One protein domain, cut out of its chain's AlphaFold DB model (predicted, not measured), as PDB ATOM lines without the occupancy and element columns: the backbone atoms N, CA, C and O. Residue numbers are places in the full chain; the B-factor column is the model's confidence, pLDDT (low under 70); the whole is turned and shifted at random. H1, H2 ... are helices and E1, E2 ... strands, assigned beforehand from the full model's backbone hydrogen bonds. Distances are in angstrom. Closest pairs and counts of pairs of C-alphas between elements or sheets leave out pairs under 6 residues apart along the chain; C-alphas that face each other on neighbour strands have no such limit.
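This is residues 386 to 541 of the 610 residues of an uncharacterized protein of marine sediment metagenome (UniProt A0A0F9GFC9). Four helices, H1, H3, H7 and H8, run side by side in a curved row, with H6 across them and a two-strand ribbon, E1 and E2, near one end of H3. The helical hairpin H4 and H5 lies off to one side, touching no other helix, and little H2 lies at the other end by H1. The 156 printed residues hold eight named helices and two strands in the order E1 H1 H2 H3 E2 H4 H5 H6 H7 H8, the strands antiparallel; the class is mostly helix. The whole is compact, with a radius of gyration of the C-alphas of 17.3 A, yet elongated, spanning 58 by 35 by 28 A.

E1, residues 395 to 398, and E2, residues 454 to 457, are antiparallel at 158 degrees; N 397 and O 455 are 3.0 A apart and N 457 and O 395 2.8 A, within hydrogen-bond range. Residues 456 to 457 also pair, parallel, with residues 522 to 523. H3, residues 430 to 443, touches H1, residues 399 to 410, at a shallow tilt of 27 degrees, opposite ways; closest are C-alphas 399 and 441, 5.0 A. H3 touches H7, residues 506 to 518, at a shallow 5 degrees, the same way; C-alphas 436 and 509 are closest at 5.7 A. The helical hairpin of H7 and H8, residues 525 to 540, has a shallow tilt of 9 degrees, opposite ways, H8 touching with 527 to 531 alone; C-alphas 515 and 527 are closest at 6.4 A. H6, residues 495 to 504, touches H8 about perpendicular, 77 degrees, closest at C-alphas 502 and 535, 7.0 A; it touches H7 only at the corner. H2, residues 420 to 425, touches H1, closest at C-alphas 410 and 423, 5.4 A. H4, residues 461 to 476, and H5, residues 482 to 493, form a hairpin at a shallow 34 degrees, only just short of steep, opposite ways; C-alphas 465 and 492 are closest at 4.9 A. Every O i to N i+4 pair is within hydrogen-bond range in H1, H2, H3, H6, H7 and H8, against 11 of 12 in H4 and 6 of 8 in H5.

E1 begins at C-alpha 395 (-19.658, 40.256, 10.912). H4 is 23.4 A long, H8 22.0 A, H3 20.0 A, H7 18.0 A, H5 17.4 A and H1 16.1 A. H8 ends at C-alpha 540 (-31.676, 24.968, -6.166).

The C-alphas of Lys 413 and Thr 478 are farthest apart, 58.6 A. The printed part has no cut, and no link is long. Mean pLDDT of the printed part is 70.1; residue 386 and residues 444 to 449, 459 to 497 and 531 to 541 are under 70.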
ATOM      1  N   THR A 386     -17.822  39.617  17.042       67.62
ATOM      2  CA  THR A 386     -17.611  40.480  18.210       67.62
ATOM      3  C   THR A 386     -16.236  41.142  18.134       67.62
ATOM      4  O   THR A 386     -15.278  40.722  18.776       67.62
ATOM      5  N   PHE A 387     -16.114  42.186  17.313       74.31
ATOM      6  CA  PHE A 387     -14.907  43.016  17.260       74.31
ATOM      7  C   PHE A 387     -15.200  44.400  17.843       74.31
ATOM      8  O   PHE A 387     -16.265  44.974  17.603       74.31
ATOM      9  N   LYS A 388     -14.257  44.948  18.614       74.94
ATOM     10  CA  LYS A 388     -14.398  46.268  19.241       74.94
ATOM     11  C   LYS A 388     -14.565  47.334  18.149       74.94
ATOM     12  O   LYS A 388     -13.667  47.517  17.336       74.94
ATOM     13  N   GLY A 389     -15.709  48.021  18.133       74.50
ATOM     14  CA  GLY A 389     -16.044  49.039  17.126       74.50
ATOM     15  C   GLY A 389     -16.996  48.576  16.015       74.50
ATOM     16  O   GLY A 389     -17.421  49.403  15.211       74.50
ATOM     17  N   LEU A 390     -17.381  47.296  15.980       78.06
ATOM     18  CA  LEU A 390     -18.487  46.827  15.139       78.06
ATOM     19  C   LEU A 390     -19.838  47.103  15.802       78.06
ATOM     20  O   LEU A 390     -19.962  47.035  17.027       78.06
ATOM     21  N   LYS A 391     -20.862  47.384  14.988       81.00
ATOM     22  CA  LYS A 391     -22.243  47.470  15.477       81.00
ATOM     23  C   LYS A 391     -22.792  46.062  15.725       81.00
ATOM     24  O   LYS A 391     -22.340  45.090  15.119       81.00
ATOM     25  N   GLU A 392     -23.785  45.946  16.605       77.06
ATOM     26  CA  GLU A 392     -24.432  44.660  16.884       77.06
ATOM     27  C   GLU A 392     -25.012  44.052  15.591       77.06
ATOM     28  O   GLU A 392     -25.809  44.674  14.886       77.06
ATOM     29  N   GLY A 393     -24.595  42.822  15.272       72.06
ATOM     30  CA  GLY A 393     -25.022  42.088  14.078       72.06
ATOM     31  C   GLY A 393     -24.134  42.249  12.842       72.06
ATOM     32  O   GLY A 393     -24.400  41.572  11.842       72.06
ATOM     33  N   ASP A 394     -23.090  43.076  12.909       80.81
ATOM     34  CA  ASP A 394     -22.036  43.098  11.897       80.81
ATOM     35  C   ASP A 394     -21.116  41.878  12.059       80.81
ATOM     36  O   ASP A 394     -20.853  41.404  13.164       80.81
ATOM     37  N   THR A 395     -20.615  41.366  10.937       82.31
ATOM     38  CA  THR A 395     -19.658  40.256  10.912       82.31
ATOM     39  C   THR A 395     -18.386  40.694  10.200       82.31
ATOM     40  O   THR A 395     -18.432  41.276   9.122       82.31
ATOM     41  N   LEU A 396     -17.235  40.398  10.791       86.38
ATOM     42  CA  LEU A 396     -15.922  40.671  10.225       86.38
ATOM     43  C   LEU A 396     -15.338  39.414   9.604       86.38
ATOM     44  O   LEU A 396     -15.210  38.416  10.304       86.38
ATOM     45  N   ILE A 397     -14.891  39.481   8.353       88.62
ATOM     46  CA  ILE A 397     -14.149  38.388   7.714       88.62
ATOM     47  C   ILE A 397     -12.724  38.858   7.432       88.62
ATOM     48  O   ILE A 397     -12.518  39.833   6.706       88.62
ATOM     49  N   ASN A 398     -11.729  38.159   7.984       91.75
ATOM     50  CA  ASN A 398     -10.318  38.480   7.772       91.75
ATOM     51  C   ASN A 398      -9.730  37.683   6.595       91.75
ATOM     52  O   ASN A 398      -9.133  36.615   6.762       91.75
ATOM     53  N   PHE A 399      -9.879  38.229   5.386       90.44
ATOM     54  CA  PHE A 399      -9.398  37.617   4.145       90.44
ATOM     55  C   PHE A 399      -7.877  37.473   4.089       90.44
ATOM     56  O   PHE A 399      -7.374  36.493   3.543       90.44
ATOM     57  N   LYS A 400      -7.133  38.392   4.715       93.19
ATOM     58  CA  LYS A 400      -5.670  38.302   4.820       93.19
ATOM     59  C   LYS A 400      -5.225  37.065   5.604       93.19
ATOM     60  O   LYS A 400      -4.292  36.380   5.188       93.19
ATOM     61  N   ASN A 401      -5.893  36.757   6.715       93.75
ATOM     62  CA  ASN A 401      -5.591  35.571   7.514       93.75
ATOM     63  C   ASN A 401      -6.025  34.278   6.814       93.75
ATOM     64  O   ASN A 401      -5.283  33.297   6.871       93.75
ATOM     65  N   ILE A 402      -7.162  34.286   6.106       93.62
ATOM     66  CA  ILE A 402      -7.595  33.150   5.276       93.62
ATOM     67  C   ILE A 402      -6.564  32.877   4.172       93.62
ATOM     68  O   ILE A 402      -6.129  31.738   4.020       93.62
ATOM     69  N   LEU A 403      -6.120  33.910   3.445       94.44
ATOM     70  CA  LEU A 403      -5.099  33.782   2.401       94.44
ATOM     71  C   LEU A 403      -3.775  33.265   2.969       94.44
ATOM     72  O   LEU A 403      -3.209  32.316   2.433       94.44
ATOM     73  N   LYS A 404      -3.314  33.829   4.094       95.94
ATOM     74  CA  LYS A 404      -2.099  33.368   4.778       95.94
ATOM     75  C   LYS A 404      -2.200  31.899   5.187       95.94
ATOM     76  O   LYS A 404      -1.251  31.147   4.993       95.94
ATOM     77  N   TRP A 405      -3.338  31.480   5.744       95.56
ATOM     78  CA  TRP A 405      -3.577  30.073   6.054       95.56
ATOM     79  C   TRP A 405      -3.545  29.213   4.789       95.56
ATOM     80  O   TRP A 405      -2.909  28.161   4.796       95.56
ATOM     81  N   LEU A 406      -4.179  29.669   3.706       95.19
ATOM     82  CA  LEU A 406      -4.230  28.938   2.444       95.19
ATOM     83  C   LEU A 406      -2.826  28.763   1.854       95.19
ATOM     84  O   LEU A 406      -2.479  27.672   1.404       95.19
ATOM     85  N   ASP A 407      -1.991  29.800   1.901       95.50
ATOM     86  CA  ASP A 407      -0.580  29.735   1.515       95.50
ATOM     87  C   ASP A 407       0.219  28.790   2.414       95.50
ATOM     88  O   ASP A 407       0.981  27.966   1.908       95.50
ATOM     89  N   ASP A 408      -0.004  28.834   3.728       95.31
ATOM     90  CA  ASP A 408       0.653  27.949   4.688       95.31
ATOM     91  C   ASP A 408       0.352  26.462   4.421       95.31
ATOM     92  O   ASP A 408       1.258  25.626   4.485       95.31
ATOM     93  N   VAL A 409      -0.909  26.120   4.120       94.62
ATOM     94  CA  VAL A 409      -1.328  24.724   3.896       94.62
ATOM     95  C   VAL A 409      -1.036  24.219   2.485       94.62
ATOM     96  O   VAL A 409      -0.955  23.009   2.293       94.62
ATOM     97  N   THR A 410      -0.824  25.110   1.511       95.19
ATOM     98  CA  THR A 410      -0.570  24.734   0.103       95.19
ATOM     99  C   THR A 410       0.891  24.845  -0.321       95.19
ATOM    100  O   THR A 410       1.263  24.336  -1.379       95.19
ATOM    101  N   ASN A 411       1.748  25.474   0.486       93.88
ATOM    102  CA  ASN A 411       3.161  25.642   0.163       93.88
ATOM    103  C   ASN A 411       3.998  24.423   0.602       93.88
ATOM    104  O   ASN A 411       4.200  24.223   1.804       93.88
ATOM    105  N   PRO A 412       4.596  23.656  -0.331       92.62
ATOM    106  CA  PRO A 412       5.391  22.473   0.004       92.62
ATOM    107  C   PRO A 412       6.668  22.796   0.796       92.62
ATOM    108  O   PRO A 412       7.227  21.912   1.450       92.62
ATOM    109  N   LYS A 413       7.133  24.056   0.784       94.06
ATOM    110  CA  LYS A 413       8.292  24.501   1.576       94.06
ATOM    111  C   LYS A 413       7.984  24.519   3.078       94.06
ATOM    112  O   LYS A 413       8.881  24.314   3.891       94.06
ATOM    113  N   LEU A 414       6.718  24.693   3.465       90.44
ATOM    114  CA  LEU A 414       6.279  24.770   4.858       90.44
ATOM    115  C   LEU A 414       5.882  23.388   5.391       90.44
ATOM    116  O   LEU A 414       4.741  23.165   5.786       90.44
ATOM    117  N   LYS A 415       6.842  22.453   5.452       83.31
ATOM    118  CA  LYS A 415       6.628  21.034   5.828       83.31
ATOM    119  C   LYS A 415       5.773  20.810   7.089       83.31
ATOM    120  O   LYS A 415       5.133  19.770   7.219       83.31
ATOM    121  N   ALA A 416       5.789  21.744   8.043       84.81
ATOM    122  CA  ALA A 416       5.013  21.640   9.277       84.81
ATOM    123  C   ALA A 416       3.499  21.830   9.070       84.81
ATOM    124  O   ALA A 416       2.729  21.163   9.765       84.81
ATOM    125  N   LYS A 417       3.106  22.711   8.138       88.50
ATOM    126  CA  LYS A 417       1.721  23.140   7.874       88.50
ATOM    127  C   LYS A 417       1.171  22.640   6.536       88.50
ATOM    128  O   LYS A 417      -0.045  22.575   6.386       88.50
ATOM    129  N   PHE A 418       2.052  22.270   5.605       91.69
ATOM    130  CA  PHE A 418       1.691  21.774   4.285       91.69
ATOM    131  C   PHE A 418       0.797  20.537   4.376       91.69
ATOM    132  O   PHE A 418       1.171  19.517   4.962       91.69
ATOM    133  N   ASP A 419      -0.361  20.620   3.735       90.44
ATOM    134  CA  ASP A 419      -1.301  19.524   3.607       90.44
ATOM    135  C   ASP A 419      -1.357  19.067   2.150       90.44
ATOM    136  O   ASP A 419      -2.014  19.669   1.293       90.44
ATOM    137  N   LYS A 420      -0.648  17.967   1.873       89.00
ATOM    138  CA  LYS A 420      -0.607  17.364   0.540       89.00
ATOM    139  C   LYS A 420      -2.003  16.965   0.059       89.00
ATOM    140  O   LYS A 420      -2.305  17.196  -1.103       89.00
ATOM    141  N   ASN A 421      -2.839  16.392   0.929       87.69
ATOM    142  CA  ASN A 421      -4.156  15.898   0.528       87.69
ATOM    143  C   ASN A 421      -5.074  17.064   0.166       87.69
ATOM    144  O   ASN A 421      -5.678  17.041  -0.896       87.69
ATOM    145  N   PHE A 422      -5.122  18.099   1.007       91.88
ATOM    146  CA  PHE A 422      -5.889  19.314   0.723       91.88
ATOM    147  C   PHE A 422      -5.434  19.968  -0.591       91.88
ATOM    148  O   PHE A 422      -6.256  20.313  -1.437       91.88
ATOM    149  N   THR A 423      -4.117  20.077  -0.789       93.75
ATOM    150  CA  THR A 423      -3.533  20.714  -1.978       93.75
ATOM    151  C   THR A 423      -3.799  19.928  -3.256       93.75
ATOM    152  O   THR A 423      -4.106  20.515  -4.286       93.75
ATOM    153  N   GLU A 424      -3.671  18.603  -3.204       92.62
ATOM    154  CA  GLU A 424      -3.898  17.717  -4.349       92.62
ATOM    155  C   GLU A 424      -5.371  17.712  -4.764       92.62
ATOM    156  O   GLU A 424      -5.680  17.805  -5.947       92.62
ATOM    157  N   VAL A 425      -6.270  17.669  -3.780       90.31
ATOM    158  CA  VAL A 425      -7.720  17.603  -3.980       90.31
ATOM    159  C   VAL A 425      -8.288  18.917  -4.524       90.31
ATOM    160  O   VAL A 425      -9.163  18.887  -5.381       90.31
ATOM    161  N   LEU A 426      -7.774  20.067  -4.077       90.25
ATOM    162  CA  LEU A 426      -8.221  21.386  -4.542       90.25
ATOM    163  C   LEU A 426      -7.321  21.991  -5.629       90.25
ATOM    164  O   LEU A 426      -7.505  23.154  -5.979       90.25
ATOM    165  N   LYS A 427      -6.360  21.236  -6.180       92.81
ATOM    166  CA  LYS A 427      -5.304  21.743  -7.077       92.81
ATOM    167  C   LYS A 427      -5.825  22.646  -8.197       92.81
ATOM    168  O   LYS A 427      -5.230  23.687  -8.459       92.81
ATOM    169  N   GLU A 428      -6.923  22.253  -8.832       88.88
ATOM    170  CA  GLU A 428      -7.535  22.979  -9.953       88.88
ATOM    171  C   GLU A 428      -8.210  24.290  -9.524       88.88
ATOM    172  O   GLU A 428      -8.293  25.231 -10.305       88.88
ATOM    173  N   HIS A 429      -8.653  24.378  -8.269       86.44
ATOM    174  CA  HIS A 429      -9.398  25.514  -7.721       86.44
ATOM    175  C   HIS A 429      -8.525  26.487  -6.922       86.44
ATOM    176  O   HIS A 429      -8.894  27.644  -6.728       86.44
ATOM    177  N   LEU A 430      -7.359  26.034  -6.452       91.06
ATOM    178  CA  LEU A 430      -6.456  26.837  -5.631       91.06
ATOM    179  C   LEU A 430      -6.014  28.159  -6.282       91.06
ATOM    180  O   LEU A 430      -6.001  29.152  -5.555       91.06
ATOM    181  N   PRO A 431      -5.647  28.230  -7.580       91.69
ATOM    182  CA  PRO A 431      -5.205  29.487  -8.183       91.69
ATOM    183  C   PRO A 431      -6.293  30.564  -8.147       91.69
ATOM    184  O   PRO A 431      -6.049  31.665  -7.661       91.69
ATOM    185  N   GLU A 432      -7.508  30.215  -8.579       86.56
ATOM    186  CA  GLU A 432      -8.650  31.135  -8.629       86.56
ATOM    187  C   GLU A 432      -9.090  31.562  -7.221       86.56
ATOM    188  O   GLU A 432      -9.366  32.740  -6.979       86.56
ATOM    189  N   LEU A 433      -9.082  30.628  -6.263       87.81
ATOM    190  CA  LEU A 433      -9.372  30.922  -4.861       87.81
ATOM    191  C   LEU A 433      -8.336  31.886  -4.263       87.81
ATOM    192  O   LEU A 433      -8.707  32.847  -3.592       87.81
ATOM    193  N   LYS A 434      -7.038  31.664  -4.513       93.12
ATOM    194  CA  LYS A 434      -5.962  32.550  -4.038       93.12
ATOM    195  C   LYS A 434      -6.051  33.939  -4.654       93.12
ATOM    196  O   LYS A 434      -5.879  34.921  -3.937       93.12
ATOM    197  N   GLU A 435      -6.321  34.029  -5.952       90.94
ATOM    198  CA  GLU A 435      -6.497  35.304  -6.648       90.94
ATOM    199  C   GLU A 435      -7.664  36.099  -6.050       90.94
ATOM    200  O   GLU A 435      -7.489  37.255  -5.662       90.94
ATOM    201  N   SER A 436      -8.812  35.443  -5.870       86.88
ATOM    202  CA  SER A 436     -10.023  36.029  -5.288       86.88
ATOM    203  C   SER A 436      -9.803  36.502  -3.848       86.88
ATOM    204  O   SER A 436     -10.129  37.636  -3.492       86.88
ATOM    205  N   LEU A 437      -9.179  35.661  -3.016       90.69
ATOM    206  CA  LEU A 437      -8.818  36.011  -1.640       90.69
ATOM    207  C   LEU A 437      -7.822  37.173  -1.584       90.69
ATOM    208  O   LEU A 437      -7.950  38.043  -0.726       90.69
ATOM    209  N   ASN A 438      -6.845  37.214  -2.490       92.88
ATOM    210  CA  ASN A 438      -5.868  38.297  -2.573       92.88
ATOM    211  C   ASN A 438      -6.517  39.619  -3.007       92.88
ATOM    212  O   ASN A 438      -6.224  40.660  -2.420       92.88
ATOM    213  N   ALA A 439      -7.429  39.589  -3.982       88.19
ATOM    214  CA  ALA A 439      -8.197  40.763  -4.391       88.19
ATOM    215  C   ALA A 439      -8.999  41.336  -3.209       88.19
ATOM    216  O   ALA A 439      -8.874  42.517  -2.885       88.19
ATOM    217  N   LEU A 440      -9.730  40.485  -2.484       85.88
ATOM    218  CA  LEU A 440     -10.513  40.894  -1.313       85.88
ATOM    219  C   LEU A 440      -9.637  41.358  -0.140       85.88
ATOM    220  O   LEU A 440      -9.959  42.345   0.524       85.88
ATOM    221  N   ALA A 441      -8.494  40.709   0.093       88.56
ATOM    222  CA  ALA A 441      -7.536  41.126   1.115       88.56
ATOM    223  C   ALA A 441      -6.913  42.500   0.809       88.56
ATOM    224  O   ALA A 441      -6.660  43.274   1.731       88.56
ATOM    225  N   LYS A 442      -6.692  42.848  -0.466       87.50
ATOM    226  CA  LYS A 442      -6.222  44.190  -0.852       87.50
ATOM    227  C   LYS A 442      -7.279  45.262  -0.592       87.50
ATOM    228  O   LYS A 442      -6.937  46.347  -0.131       87.50
ATOM    229  N   LEU A 443      -8.556  44.947  -0.814       79.12
ATOM    230  CA  LEU A 443      -9.662  45.879  -0.574       79.12
ATOM    231  C   LEU A 443      -9.885  46.192   0.898       79.12
ATOM    232  O   LEU A 443     -10.111  47.346   1.244       79.12
ATOM    233  N   GLY A 444      -9.738  45.201   1.778       64.12
ATOM    234  CA  GLY A 444      -9.803  45.445   3.219       64.12
ATOM    235  C   GLY A 444      -8.708  46.393   3.731       64.12
ATOM    236  O   GLY A 444      -8.777  46.832   4.872       64.12
ATOM    237  N   GLY A 445      -7.668  46.680   2.939       61.06
ATOM    238  CA  GLY A 445      -6.612  47.645   3.266       61.06
ATOM    239  C   GLY A 445      -7.016  49.113   3.100       61.06
ATOM    240  O   GLY A 445      -6.368  49.976   3.683       61.06
ATOM    241  N   VAL A 446      -8.082  49.399   2.346       56.81
ATOM    242  CA  VAL A 446      -8.519  50.760   2.007       56.81
ATOM    243  C   VAL A 446      -9.832  51.049   2.737       56.81
ATOM    244  O   VAL A 446     -10.909  50.817   2.205       56.81
ATOM    245  N   GLY A 447      -9.749  51.500   3.991       56.47
ATOM    246  CA  GLY A 447     -10.906  52.060   4.710       56.47
ATOM    247  C   GLY A 447     -11.754  51.092   5.544       56.47
ATOM    248  O   GLY A 447     -12.708  51.535   6.183       56.47
ATOM    249  N   SER A 448     -11.402  49.803   5.632       67.75
ATOM    250  CA  SER A 448     -12.142  48.881   6.501       67.75
ATOM    251  C   SER A 448     -12.055  49.315   7.973       67.75
ATOM    252  O   SER A 448     -10.948  49.399   8.519       67.75
ATOM    253  N   PRO A 449     -13.192  49.522   8.668       64.25
ATOM    254  CA  PRO A 449     -13.199  49.990  10.056       64.25
ATOM    255  C   PRO A 449     -12.619  48.969  11.050       64.25
ATOM    256  O   PRO A 449     -12.402  49.293  12.213       64.25
ATOM    257  N   ALA A 450     -12.347  47.743  10.601       70.62
ATOM    258  CA  ALA A 450     -11.779  46.664  11.403       70.62
ATOM    259  C   ALA A 450     -10.308  46.343  11.063       70.62
ATOM    260  O   ALA A 450      -9.749  45.361  11.554       70.62
ATOM    261  N   GLY A 451      -9.671  47.180  10.239       76.88
ATOM    262  CA  GLY A 451      -8.244  47.122   9.943       76.88
ATOM    263  C   GLY A 451      -7.872  46.389   8.645       76.88
ATOM    264  O   GLY A 451      -8.716  45.758   8.001       76.88
ATOM    265  N   PRO A 452      -6.586  46.464   8.246       77.25
ATOM    266  CA  PRO A 452      -6.143  46.073   6.913       77.25
ATOM    267  C   PRO A 452      -6.382  44.597   6.587       77.25
ATOM    268  O   PRO A 452      -5.903  43.697   7.278       77.25
ATOM    269  N   GLY A 453      -7.059  44.357   5.467       79.62
ATOM    270  CA  GLY A 453      -7.311  43.023   4.917       79.62
ATOM    271  C   GLY A 453      -8.529  42.303   5.483       79.62
ATOM    272  O   GLY A 453      -8.694  41.106   5.233       79.62
ATOM    273  N   SER A 454      -9.383  43.026   6.206       83.88
ATOM    274  CA  SER A 454     -10.668  42.517   6.670       83.88
ATOM    275  C   SER A 454     -11.818  43.253   5.996       83.88
ATOM    276  O   SER A 454     -11.715  44.447   5.733       83.88
ATOM    277  N   ILE A 455     -12.922  42.562   5.734       83.12
ATOM    278  CA  ILE A 455     -14.147  43.164   5.194       83.12
ATOM    279  C   ILE A 455     -15.240  43.033   6.244       83.12
ATOM    280  O   ILE A 455     -15.404  41.973   6.854       83.12
ATOM    281  N   VAL A 456     -15.985  44.116   6.449       84.06
ATOM    282  CA  VAL A 456     -17.129  44.131   7.361       84.06
ATOM    283  C   VAL A 456     -18.400  43.860   6.573       84.06
ATOM    284  O   VAL A 456     -18.797  44.654   5.723       84.06
ATOM    285  N   LEU A 457     -19.066  42.757   6.878       81.88
ATOM    286  CA  LEU A 457     -20.435  42.506   6.458       81.88
ATOM    287  C   LEU A 457     -21.362  43.282   7.394       81.88
ATOM    288  O   LEU A 457     -21.526  42.913   8.561       81.88
ATOM    289  N   ARG A 458     -21.924  44.388   6.896       72.19
ATOM    290  CA  ARG A 458     -22.807  45.257   7.675       72.19
ATOM    291  C   ARG A 458     -24.240  44.758   7.620       72.19
ATOM    292  O   ARG A 458     -24.785  44.544   6.539       72.19
ATOM    293  N   GLY A 459     -24.873  44.701   8.784       63.78
ATOM    294  CA  GLY A 459     -26.292  44.404   8.910       63.78
ATOM    295  C   GLY A 459     -26.592  42.927   9.141       63.78
ATOM    296  O   GLY A 459     -26.678  42.123   8.216       63.78
ATOM    297  N   GLN A 460     -26.878  42.631  10.408       51.41
ATOM    298  CA  GLN A 460     -27.833  41.617  10.846       51.41
ATOM    299  C   GLN A 460     -27.590  40.164  10.418       51.41
ATOM    300  O   GLN A 460     -28.545  39.406  10.293       51.41
ATOM    301  N   THR A 461     -26.349  39.689  10.381       49.41
ATOM    302  CA  THR A 461     -26.146  38.228  10.547       49.41
ATOM    303  C   THR A 461     -26.796  37.726  11.852       49.41
ATOM    304  O   THR A 461     -27.344  36.628  11.901       49.41
ATOM    305  N   ALA A 462     -26.871  38.584  12.880       39.34
ATOM    306  CA  ALA A 462     -27.567  38.301  14.135       39.34
ATOM    307  C   ALA A 462     -29.104  38.436  14.095       39.34
ATOM    308  O   ALA A 462     -29.751  37.751  14.882       39.34
ATOM    309  N   LYS A 463     -29.720  39.265  13.226       41.03
ATOM    310  CA  LYS A 463     -31.198  39.279  13.098       41.03
ATOM    311  C   LYS A 463     -31.716  38.372  11.992       41.03
ATOM    312  O   LYS A 463     -32.786  37.847  12.198       41.03
ATOM    313  N   ILE A 464     -30.962  38.065  10.936       44.25
ATOM    314  CA  ILE A 464     -31.264  36.888  10.103       44.25
ATOM    315  C   ILE A 464     -31.258  35.646  11.009       44.25
ATOM    316  O   ILE A 464     -32.201  34.878  10.986       44.25
ATOM    317  N   GLY A 465     -30.294  35.521  11.932       37.12
ATOM    318  CA  GLY A 465     -30.341  34.501  12.986       37.12
ATOM    319  C   GLY A 465     -31.535  34.635  13.950       37.12
ATOM    320  O   GLY A 465     -32.242  33.664  14.165       37.12
ATOM    321  N   ARG A 466     -31.804  35.811  14.542       36.31
ATOM    322  CA  ARG A 466     -32.849  35.982  15.583       36.31
ATOM    323  C   ARG A 466     -34.292  36.102  15.066       36.31
ATOM    324  O   ARG A 466     -35.181  35.583  15.728       36.31
ATOM    325  N   SER A 467     -34.562  36.750  13.933       38.12
ATOM    326  CA  SER A 467     -35.913  36.827  13.345       38.12
ATOM    327  C   SER A 467     -36.318  35.521  12.664       38.12
ATOM    328  O   SER A 467     -37.507  35.253  12.547       38.12
ATOM    329  N   LEU A 468     -35.353  34.673  12.284       40.62
ATOM    330  CA  LEU A 468     -35.625  33.350  11.711       40.62
ATOM    331  C   LEU A 468     -35.574  32.229  12.757       40.62
ATOM    332  O   LEU A 468     -36.334  31.277  12.635       40.62
ATOM    333  N   VAL A 469     -34.819  32.376  13.855       36.53
ATOM    334  CA  VAL A 469     -35.020  31.561  15.074       36.53
ATOM    335  C   VAL A 469     -36.347  31.917  15.752       36.53
ATOM    336  O   VAL A 469     -37.021  31.030  16.262       36.53
ATOM    337  N   GLY A 470     -36.793  33.176  15.679       35.12
ATOM    338  CA  GLY A 470     -38.166  33.563  16.022       35.12
ATOM    339  C   GLY A 470     -39.218  32.929  15.102       35.12
ATOM    340  O   GLY A 470     -40.302  32.612  15.570       35.12
ATOM    341  N   GLY A 471     -38.887  32.661  13.833       37.25
ATOM    342  CA  GLY A 471     -39.715  31.876  12.908       37.25
ATOM    343  C   GLY A 471     -39.695  30.367  13.185       37.25
ATOM    344  O   GLY A 471     -40.720  29.712  13.043       37.25
ATOM    345  N   ALA A 472     -38.568  29.820  13.651       32.97
ATOM    346  CA  ALA A 472     -38.443  28.419  14.063       32.97
ATOM    347  C   ALA A 472     -39.098  28.137  15.432       32.97
ATOM    348  O   ALA A 472     -39.668  27.071  15.629       32.97
ATOM    349  N   LEU A 473     -39.082  29.100  16.363       34.97
ATOM    350  CA  LEU A 473     -39.818  29.028  17.633       34.97
ATOM    351  C   LEU A 473     -41.286  29.468  17.487       34.97
ATOM    352  O   LEU A 473     -42.150  28.954  18.189       34.97
ATOM    353  N   GLY A 474     -41.597  30.348  16.530       33.41
ATOM    354  CA  GLY A 474     -42.965  30.669  16.103       33.41
ATOM    355  C   GLY A 474     -43.641  29.537  15.317       33.41
ATOM    356  O   GLY A 474     -44.863  29.532  15.173       33.41
ATOM    357  N   PHE A 475     -42.875  28.533  14.879       33.28
ATOM    358  CA  PHE A 475     -43.380  27.300  14.270       33.28
ATOM    359  C   PHE A 475     -44.185  26.440  15.259       33.28
ATOM    360  O   PHE A 475     -45.069  25.697  14.847       33.28
ATOM    361  N   LEU A 476     -43.946  26.598  16.566       37.56
ATOM    362  CA  LEU A 476     -44.775  25.992  17.613       37.56
ATOM    363  C   LEU A 476     -46.047  26.806  17.927       37.56
ATOM    364  O   LEU A 476     -46.875  26.336  18.698       37.56
ATOM    365  N   GLY A 477     -46.216  28.007  17.352       34.19
ATOM    366  CA  GLY A 477     -47.271  28.944  17.756       34.19
ATOM    367  C   GLY A 477     -48.208  29.468  16.662       34.19
ATOM    368  O   GLY A 477     -49.366  29.723  16.975       34.19
ATOM    369  N   THR A 478     -47.770  29.668  15.407       35.75
ATOM    370  CA  THR A 478     -48.580  30.443  14.430       35.75
ATOM    371  C   THR A 478     -48.465  30.033  12.947       35.75
ATOM    372  O   THR A 478     -48.592  30.884  12.071       35.75
ATOM    373  N   GLY A 479     -48.253  28.753  12.615       30.17
ATOM    374  CA  GLY A 479     -48.580  28.226  11.272       30.17
ATOM    375  C   GLY A 479     -47.813  28.796  10.059       30.17
ATOM    376  O   GLY A 479     -48.391  28.931   8.984       30.17
ATOM    377  N   GLY A 480     -46.525  29.128  10.195       30.22
ATOM    378  CA  GLY A 480     -45.669  29.504   9.056       30.22
ATOM    379  C   GLY A 480     -45.272  28.304   8.177       30.22
ATOM    380  O   GLY A 480     -45.126  27.190   8.671       30.22
ATOM    381  N   SER A 481     -45.071  28.512   6.869       37.09
ATOM    382  CA  SER A 481     -44.713  27.441   5.923       37.09
ATOM    383  C   SER A 481     -43.310  26.858   6.188       37.09
ATOM    384  O   SER A 481     -42.344  27.584   6.436       37.09
ATOM    385  N   ALA A 482     -43.173  25.528   6.091       35.34
ATOM    386  CA  ALA A 482     -41.936  24.778   6.375       35.34
ATOM    387  C   ALA A 482     -40.711  25.233   5.547       35.34
ATOM    388  O   ALA A 482     -39.566  25.087   5.976       35.34
ATOM    389  N   ILE A 483     -40.950  25.837   4.382       33.94
ATOM    390  CA  ILE A 483     -39.920  26.328   3.460       33.94
ATOM    391  C   ILE A 483     -39.272  27.624   3.989       33.94
ATOM    392  O   ILE A 483     -38.055  27.786   3.890       33.94
ATOM    393  N   GLY A 484     -40.042  28.511   4.632       27.88
ATOM    394  CA  GLY A 484     -39.522  29.756   5.217       27.88
ATOM    395  C   GLY A 484     -38.654  29.528   6.462       27.88
ATOM    396  O   GLY A 484     -37.645  30.209   6.654       27.88
ATOM    397  N   ALA A 485     -38.993  28.519   7.274       32.19
ATOM    398  CA  ALA A 485     -38.219  28.129   8.456       32.19
ATOM    399  C   ALA A 485     -36.893  27.428   8.091       32.19
ATOM    400  O   ALA A 485     -35.866  27.686   8.725       32.19
ATOM    401  N   ALA A 486     -36.884  26.608   7.032       32.78
ATOM    402  CA  ALA A 486     -35.682  25.927   6.550       32.78
ATOM    403  C   ALA A 486     -34.640  26.913   5.997       32.78
ATOM    404  O   ALA A 486     -33.477  26.875   6.391       32.78
ATOM    405  N   ILE A 487     -35.058  27.852   5.142       32.34
ATOM    406  CA  ILE A 487     -34.157  28.831   4.508       32.34
ATOM    407  C   ILE A 487     -33.574  29.805   5.548       32.34
ATOM    408  O   ILE A 487     -32.412  30.209   5.457       32.34
ATOM    409  N   GLY A 488     -34.349  30.138   6.584       28.42
ATOM    410  CA  GLY A 488     -33.934  31.084   7.609       28.42
ATOM    411  C   GLY A 488     -32.978  30.546   8.674       28.42
ATOM    412  O   GLY A 488     -32.028  31.238   9.048       28.42
ATOM    413  N   GLY A 489     -33.176  29.305   9.130       32.75
ATOM    414  CA  GLY A 489     -32.224  28.627  10.019       32.75
ATOM    415  C   GLY A 489     -30.886  28.337   9.328       32.75
ATOM    416  O   GLY A 489     -29.824  28.432   9.946       32.75
ATOM    417  N   LEU A 490     -30.927  28.072   8.018       37.19
ATOM    418  CA  LEU A 490     -29.748  27.807   7.201       37.19
ATOM    419  C   LEU A 490     -28.882  29.065   7.010       37.19
ATOM    420  O   LEU A 490     -27.678  28.987   7.207       37.19
ATOM    421  N   ALA A 491     -29.439  30.252   6.764       40.16
ATOM    422  CA  ALA A 491     -28.638  31.451   6.461       40.16
ATOM    423  C   ALA A 491     -27.717  31.956   7.605       40.16
ATOM    424  O   ALA A 491     -26.679  32.567   7.343       40.16
ATOM    425  N   GLY A 492     -28.063  31.709   8.877       40.62
ATOM    426  CA  GLY A 492     -27.237  32.093  10.037       40.62
ATOM    427  C   GLY A 492     -26.128  31.088  10.396       40.62
ATOM    428  O   GLY A 492     -25.100  31.484  10.964       40.62
ATOM    429  N   ALA A 493     -26.340  29.811  10.056       39.41
ATOM    430  CA  ALA A 493     -25.390  28.711  10.228       39.41
ATOM    431  C   ALA A 493     -24.476  28.531   9.000       39.41
ATOM    432  O   ALA A 493     -23.302  28.242   9.175       39.41
ATOM    433  N   GLN A 494     -24.975  28.821   7.792       54.88
ATOM    434  CA  GLN A 494     -24.294  28.629   6.503       54.88
ATOM    435  C   GLN A 494     -23.372  29.782   6.072       54.88
ATOM    436  O   GLN A 494     -22.969  29.868   4.912       54.88
ATOM    437  N   GLY A 495     -23.077  30.737   6.960       68.44
ATOM    438  CA  GLY A 495     -22.238  31.890   6.619       68.44
ATOM    439  C   GLY A 495     -20.901  31.474   5.986       68.44
ATOM    440  O   GLY A 495     -20.598  31.925   4.880       68.44
ATOM    441  N   PRO A 496     -20.113  30.598   6.633       65.69
ATOM    442  CA  PRO A 496     -18.861  30.079   6.082       65.69
ATOM    443  C   PRO A 496     -19.026  29.320   4.759       65.69
ATOM    444  O   PRO A 496     -18.253  29.542   3.832       65.69
ATOM    445  N   GLU A 497     -20.040  28.468   4.643       67.75
ATOM    446  CA  GLU A 497     -20.379  27.666   3.466       67.75
ATOM    447  C   GLU A 497     -20.679  28.565   2.269       67.75
ATOM    448  O   GLU A 497     -20.142  28.370   1.176       67.75
ATOM    449  N   MET A 498     -21.490  29.595   2.499       70.31
ATOM    450  CA  MET A 498     -21.857  30.585   1.502       70.31
ATOM    451  C   MET A 498     -20.658  31.444   1.113       70.31
ATOM    452  O   MET A 498     -20.426  31.649  -0.072       70.31
ATOM    453  N   ILE A 499     -19.841  31.887   2.075       77.25
ATOM    454  CA  ILE A 499     -18.592  32.602   1.779       77.25
ATOM    455  C   ILE A 499     -17.680  31.725   0.914       77.25
ATOM    456  O   ILE A 499     -17.187  32.208  -0.102       77.25
ATOM    457  N   VAL A 500     -17.482  30.444   1.255       74.75
ATOM    458  CA  VAL A 500     -16.715  29.512   0.412       74.75
ATOM    459  C   VAL A 500     -17.315  29.462  -0.986       74.75
ATOM    460  O   VAL A 500     -16.576  29.653  -1.949       74.75
ATOM    461  N   GLY A 501     -18.632  29.278  -1.109       70.38
ATOM    462  CA  GLY A 501     -19.332  29.243  -2.392       70.38
ATOM    463  C   GLY A 501     -19.124  30.508  -3.226       70.38
ATOM    464  O   GLY A 501     -18.809  30.412  -4.409       70.38
ATOM    465  N   ILE A 502     -19.216  31.690  -2.614       74.44
ATOM    466  CA  ILE A 502     -19.022  32.963  -3.313       74.44
ATOM    467  C   ILE A 502     -17.553  33.136  -3.728       74.44
ATOM    468  O   ILE A 502     -17.283  33.435  -4.890       74.44
ATOM    469  N   LEU A 503     -16.599  32.914  -2.817       76.75
ATOM    470  CA  LEU A 503     -15.161  33.124  -3.055       76.75
ATOM    471  C   LEU A 503     -14.564  32.205  -4.104       76.75
ATOM    472  O   LEU A 503     -13.551  32.530  -4.717       76.75
ATOM    473  N   THR A 504     -15.142  31.024  -4.245       70.81
ATOM    474  CA  THR A 504     -14.642  30.034  -5.182       70.81
ATOM    475  C   THR A 504     -15.171  30.283  -6.596       70.81
ATOM    476  O   THR A 504     -14.604  29.729  -7.535       70.81
ATOM    477  N   THR A 505     -16.194  31.140  -6.783       71.81
ATOM    478  CA  THR A 505     -16.747  31.519  -8.106       71.81
ATOM    479  C   THR A 505     -16.104  32.796  -8.625       71.81
ATOM    480  O   THR A 505     -16.026  33.785  -7.905       71.81
ATOM    481  N   LYS A 506     -15.706  32.827  -9.906       75.12
ATOM    482  CA  LYS A 506     -15.184  34.058 -10.533       75.12
ATOM    483  C   LYS A 506     -16.188  35.198 -10.427       75.12
ATOM    484  O   LYS A 506     -15.819  36.315 -10.079       75.12
ATOM    485  N   THR A 507     -17.452  34.913 -10.718       72.50
ATOM    486  CA  THR A 507     -18.510  35.922 -10.726       72.50
ATOM    487  C   THR A 507     -18.871  36.358  -9.305       72.50
ATOM    488  O   THR A 507     -19.049  37.552  -9.071       72.50
ATOM    489  N   GLY A 508     -18.883  35.446  -8.329       76.44
ATOM    490  CA  GLY A 508     -19.160  35.771  -6.927       76.44
ATOM    491  C   GLY A 508     -18.032  36.521  -6.259       76.44
ATOM    492  O   GLY A 508     -18.277  37.536  -5.614       76.44
ATOM    493  N   ALA A 509     -16.794  36.089  -6.478       79.75
ATOM    494  CA  ALA A 509     -15.614  36.807  -6.030       79.75
ATOM    495  C   ALA A 509     -15.577  38.222  -6.615       79.75
ATOM    496  O   ALA A 509     -15.425  39.177  -5.858       79.75
ATOM    497  N   LYS A 510     -15.816  38.383  -7.928       80.81
ATOM    498  CA  LYS A 510     -15.912  39.703  -8.575       80.81
ATOM    499  C   LYS A 510     -17.065  40.538  -8.028       80.81
ATOM    500  O   LYS A 510     -16.907  41.745  -7.857       80.81
ATOM    501  N   PHE A 511     -18.216  39.927  -7.749       80.19
ATOM    502  CA  PHE A 511     -19.345  40.618  -7.135       80.19
ATOM    503  C   PHE A 511     -18.989  41.110  -5.727       80.19
ATOM    504  O   PHE A 511     -19.207  42.283  -5.434       80.19
ATOM    505  N   LEU A 512     -18.395  40.265  -4.873       81.25
ATOM    506  CA  LEU A 512     -17.932  40.678  -3.543       81.25
ATOM    507  C   LEU A 512     -16.860  41.751  -3.630       81.25
ATOM    508  O   LEU A 512     -16.888  42.695  -2.850       81.25
ATOM    509  N   GLU A 513     -15.940  41.630  -4.580       83.06
ATOM    510  CA  GLU A 513     -14.901  42.618  -4.825       83.06
ATOM    511  C   GLU A 513     -15.522  43.969  -5.209       83.06
ATOM    512  O   GLU A 513     -15.179  44.998  -4.629       83.06
ATOM    513  N   ALA A 514     -16.478  43.982  -6.140       79.94
ATOM    514  CA  ALA A 514     -17.188  45.187  -6.555       79.94
ATOM    515  C   ALA A 514     -18.034  45.782  -5.420       79.94
ATOM    516  O   ALA A 514     -18.009  46.994  -5.207       79.94
ATOM    517  N   ALA A 515     -18.742  44.943  -4.662       80.25
ATOM    518  CA  ALA A 515     -19.543  45.360  -3.517       80.25
ATOM    519  C   ALA A 515     -18.668  45.942  -2.395       80.25
ATOM    520  O   ALA A 515     -19.010  46.974  -1.823       80.25
ATOM    521  N   ALA A 516     -17.520  45.321  -2.119       82.12
ATOM    522  CA  ALA A 516     -16.555  45.801  -1.139       82.12
ATOM    523  C   ALA A 516     -15.869  47.094  -1.595       82.12
ATOM    524  O   ALA A 516     -15.699  47.992  -0.776       82.12
ATOM    525  N   LYS A 517     -15.526  47.237  -2.885       82.81
ATOM    526  CA  LYS A 517     -15.028  48.505  -3.456       82.81
ATOM    527  C   LYS A 517     -16.054  49.624  -3.301       82.81
ATOM    528  O   LYS A 517     -15.702  50.711  -2.862       82.81
ATOM    529  N   ALA A 518     -17.311  49.351  -3.645       82.94
ATOM    530  CA  ALA A 518     -18.385  50.338  -3.591       82.94
ATOM    531  C   ALA A 518     -18.720  50.791  -2.161       82.94
ATOM    532  O   ALA A 518     -19.186  51.911  -1.978       82.94
ATOM    533  N   GLY A 519     -18.505  49.933  -1.161       77.81
ATOM    534  CA  GLY A 519     -18.739  50.251   0.247       77.81
ATOM    535  C   GLY A 519     -17.474  50.492   1.073       77.81
ATOM    536  O   GLY A 519     -17.541  50.357   2.292       77.81
ATOM    537  N   GLU A 520     -16.336  50.804   0.439       82.06
ATOM    538  CA  GLU A 520     -15.063  51.135   1.110       82.06
ATOM    539  C   GLU A 520     -14.617  50.076   2.141       82.06
ATOM    540  O   GLU A 520     -14.278  50.362   3.288       82.06
ATOM    541  N   GLY A 521     -14.680  48.799   1.754       75.69
ATOM    542  CA  GLY A 521     -14.340  47.670   2.628       75.69
ATOM    543  C   GLY A 521     -15.483  47.204   3.537       75.69
ATOM    544  O   GLY A 521     -15.312  46.249   4.300       75.69
ATOM    545  N   ALA A 522     -16.665  47.817   3.435       81.44
ATOM    546  CA  ALA A 522     -17.899  47.312   4.016       81.44
ATOM    547  C   ALA A 522     -18.855  46.806   2.928       81.44
ATOM    548  O   ALA A 522     -19.170  47.511   1.976       81.44
ATOM    549  N   ILE A 523     -19.376  45.594   3.088       80.88
ATOM    550  CA  ILE A 523     -20.431  45.071   2.217       80.88
ATOM    551  C   ILE A 523     -21.765  45.343   2.902       80.88
ATOM    552  O   ILE A 523     -21.989  44.938   4.043       80.88
ATOM    553  N   SER A 524     -22.645  46.066   2.209       80.88
ATOM    554  CA  SER A 524     -23.991  46.339   2.713       80.88
ATOM    555  C   SER A 524     -24.829  45.062   2.787       80.88
ATOM    556  O   SER A 524     -24.676  44.159   1.965       80.88
ATOM    557  N   HIS A 525     -25.787  45.035   3.710       75.88
ATOM    558  CA  HIS A 525     -26.740  43.939   3.857       75.88
ATOM    559  C   HIS A 525     -27.439  43.565   2.543       75.88
ATOM    560  O   HIS A 525     -27.546  42.391   2.215       75.88
ATOM    561  N   ARG A 526     -27.862  44.559   1.747       73.50
ATOM    562  CA  ARG A 526     -28.516  44.318   0.451       73.50
ATOM    563  C   ARG A 526     -27.582  43.622  -0.532       73.50
ATOM    564  O   ARG A 526     -27.975  42.633  -1.129       73.50
ATOM    565  N   ALA A 527     -26.343  44.099  -0.657       74.56
ATOM    566  CA  ALA A 527     -25.353  43.449  -1.514       74.56
ATOM    567  C   ALA A 527     -25.057  42.018  -1.038       74.56
ATOM    568  O   ALA A 527     -24.926  41.116  -1.858       74.56
ATOM    569  N   TRP A 528     -25.013  41.796   0.276       77.25
ATOM    570  CA  TRP A 528     -24.838  40.465   0.848       77.25
ATOM    571  C   TRP A 528     -26.018  39.533   0.555       77.25
ATOM    572  O   TRP A 528     -25.802  38.413   0.101       77.25
ATOM    573  N   LEU A 529     -27.258  39.994   0.741       74.69
ATOM    574  CA  LEU A 529     -28.462  39.238   0.386       74.69
ATOM    575  C   LEU A 529     -28.494  38.905  -1.102       74.69
ATOM    576  O   LEU A 529     -28.794  37.776  -1.458       74.69
ATOM    577  N   THR A 530     -28.116  39.846  -1.964       73.12
ATOM    578  CA  THR A 530     -28.007  39.602  -3.401       73.12
ATOM    579  C   THR A 530     -26.961  38.532  -3.718       73.12
ATOM    580  O   THR A 530     -27.254  37.618  -4.478       73.12
ATOM    581  N   ALA A 531     -25.769  38.583  -3.111       68.81
ATOM    582  CA  ALA A 531     -24.778  37.513  -3.263       68.81
ATOM    583  C   ALA A 531     -25.320  36.160  -2.779       68.81
ATOM    584  O   ALA A 531     -25.100  35.140  -3.425       68.81
ATOM    585  N   SER A 532     -26.045  36.170  -1.659       63.81
ATOM    586  CA  SER A 532     -26.651  34.980  -1.060       63.81
ATOM    587  C   SER A 532     -27.706  34.383  -1.985       63.81
ATOM    588  O   SER A 532     -27.668  33.197  -2.280       63.81
ATOM    589  N   GLU A 533     -28.619  35.206  -2.496       67.25
ATOM    590  CA  GLU A 533     -29.682  34.801  -3.411       67.25
ATOM    591  C   GLU A 533     -29.117  34.234  -4.713       67.25
ATOM    592  O   GLU A 533     -29.583  33.197  -5.179       67.25
ATOM    593  N   ILE A 534     -28.080  34.868  -5.265       64.44
ATOM    594  CA  ILE A 534     -27.367  34.347  -6.432       64.44
ATOM    595  C   ILE A 534     -26.832  32.936  -6.137       64.44
ATOM    596  O   ILE A 534     -27.018  32.038  -6.949       64.44
ATOM    597  N   VAL A 535     -26.233  32.720  -4.961       60.06
ATOM    598  CA  VAL A 535     -25.701  31.416  -4.533       60.06
ATOM    599  C   VAL A 535     -26.789  30.390  -4.190       60.06
ATOM    600  O   VAL A 535     -26.580  29.199  -4.402       60.06
ATOM    601  N   PHE A 536     -27.951  30.803  -3.688       59.31
ATOM    602  CA  PHE A 536     -29.058  29.886  -3.398       59.31
ATOM    603  C   PHE A 536     -29.810  29.465  -4.663       59.31
ATOM    604  O   PHE A 536     -30.112  28.284  -4.815       59.31
ATOM    605  N   ARG A 537     -30.052  30.386  -5.607       60.94
ATOM    606  CA  ARG A 537     -30.653  30.059  -6.916       60.94
ATOM    607  C   ARG A 537     -29.776  29.072  -7.688       60.94
ATOM    608  O   ARG A 537     -30.253  28.041  -8.145       60.94
ATOM    609  N   ALA A 538     -28.476  29.332  -7.673       54.78
ATOM    610  CA  ALA A 538     -27.410  28.458  -8.143       54.78
ATOM    611  C   ALA A 538     -27.397  27.034  -7.556       54.78
ATOM    612  O   ALA A 538     -26.904  26.093  -8.177       54.78
ATOM    613  N   LEU A 539     -27.871  26.870  -6.319       50.44
ATOM    614  CA  LEU A 539     -27.914  25.587  -5.615       50.44
ATOM    615  C   LEU A 539     -29.221  24.817  -5.841       50.44
ATOM    616  O   LEU A 539     -29.223  23.594  -5.721       50.44
ATOM    617  N   GLY A 540     -30.320  25.521  -6.126       42.25
ATOM    618  CA  GLY A 540     -31.676  24.968  -6.166       42.25
ATOM    619  C   GLY A 540     -32.149  24.452  -7.528       42.25
ATOM    620  O   GLY A 540     -33.140  23.732  -7.591       42.25
ATOM    621  N   GLU A 541     -31.453  24.746  -8.626       40.84
ATOM    622  CA  GLU A 541     -31.974  24.497  -9.983       40.84
ATOM    623  C   GLU A 541     -31.822  23.049 -10.509       40.84
ATOM    624  O   GLU A 541     -31.845  22.808 -11.714       40.84
TER     625      GLU A 541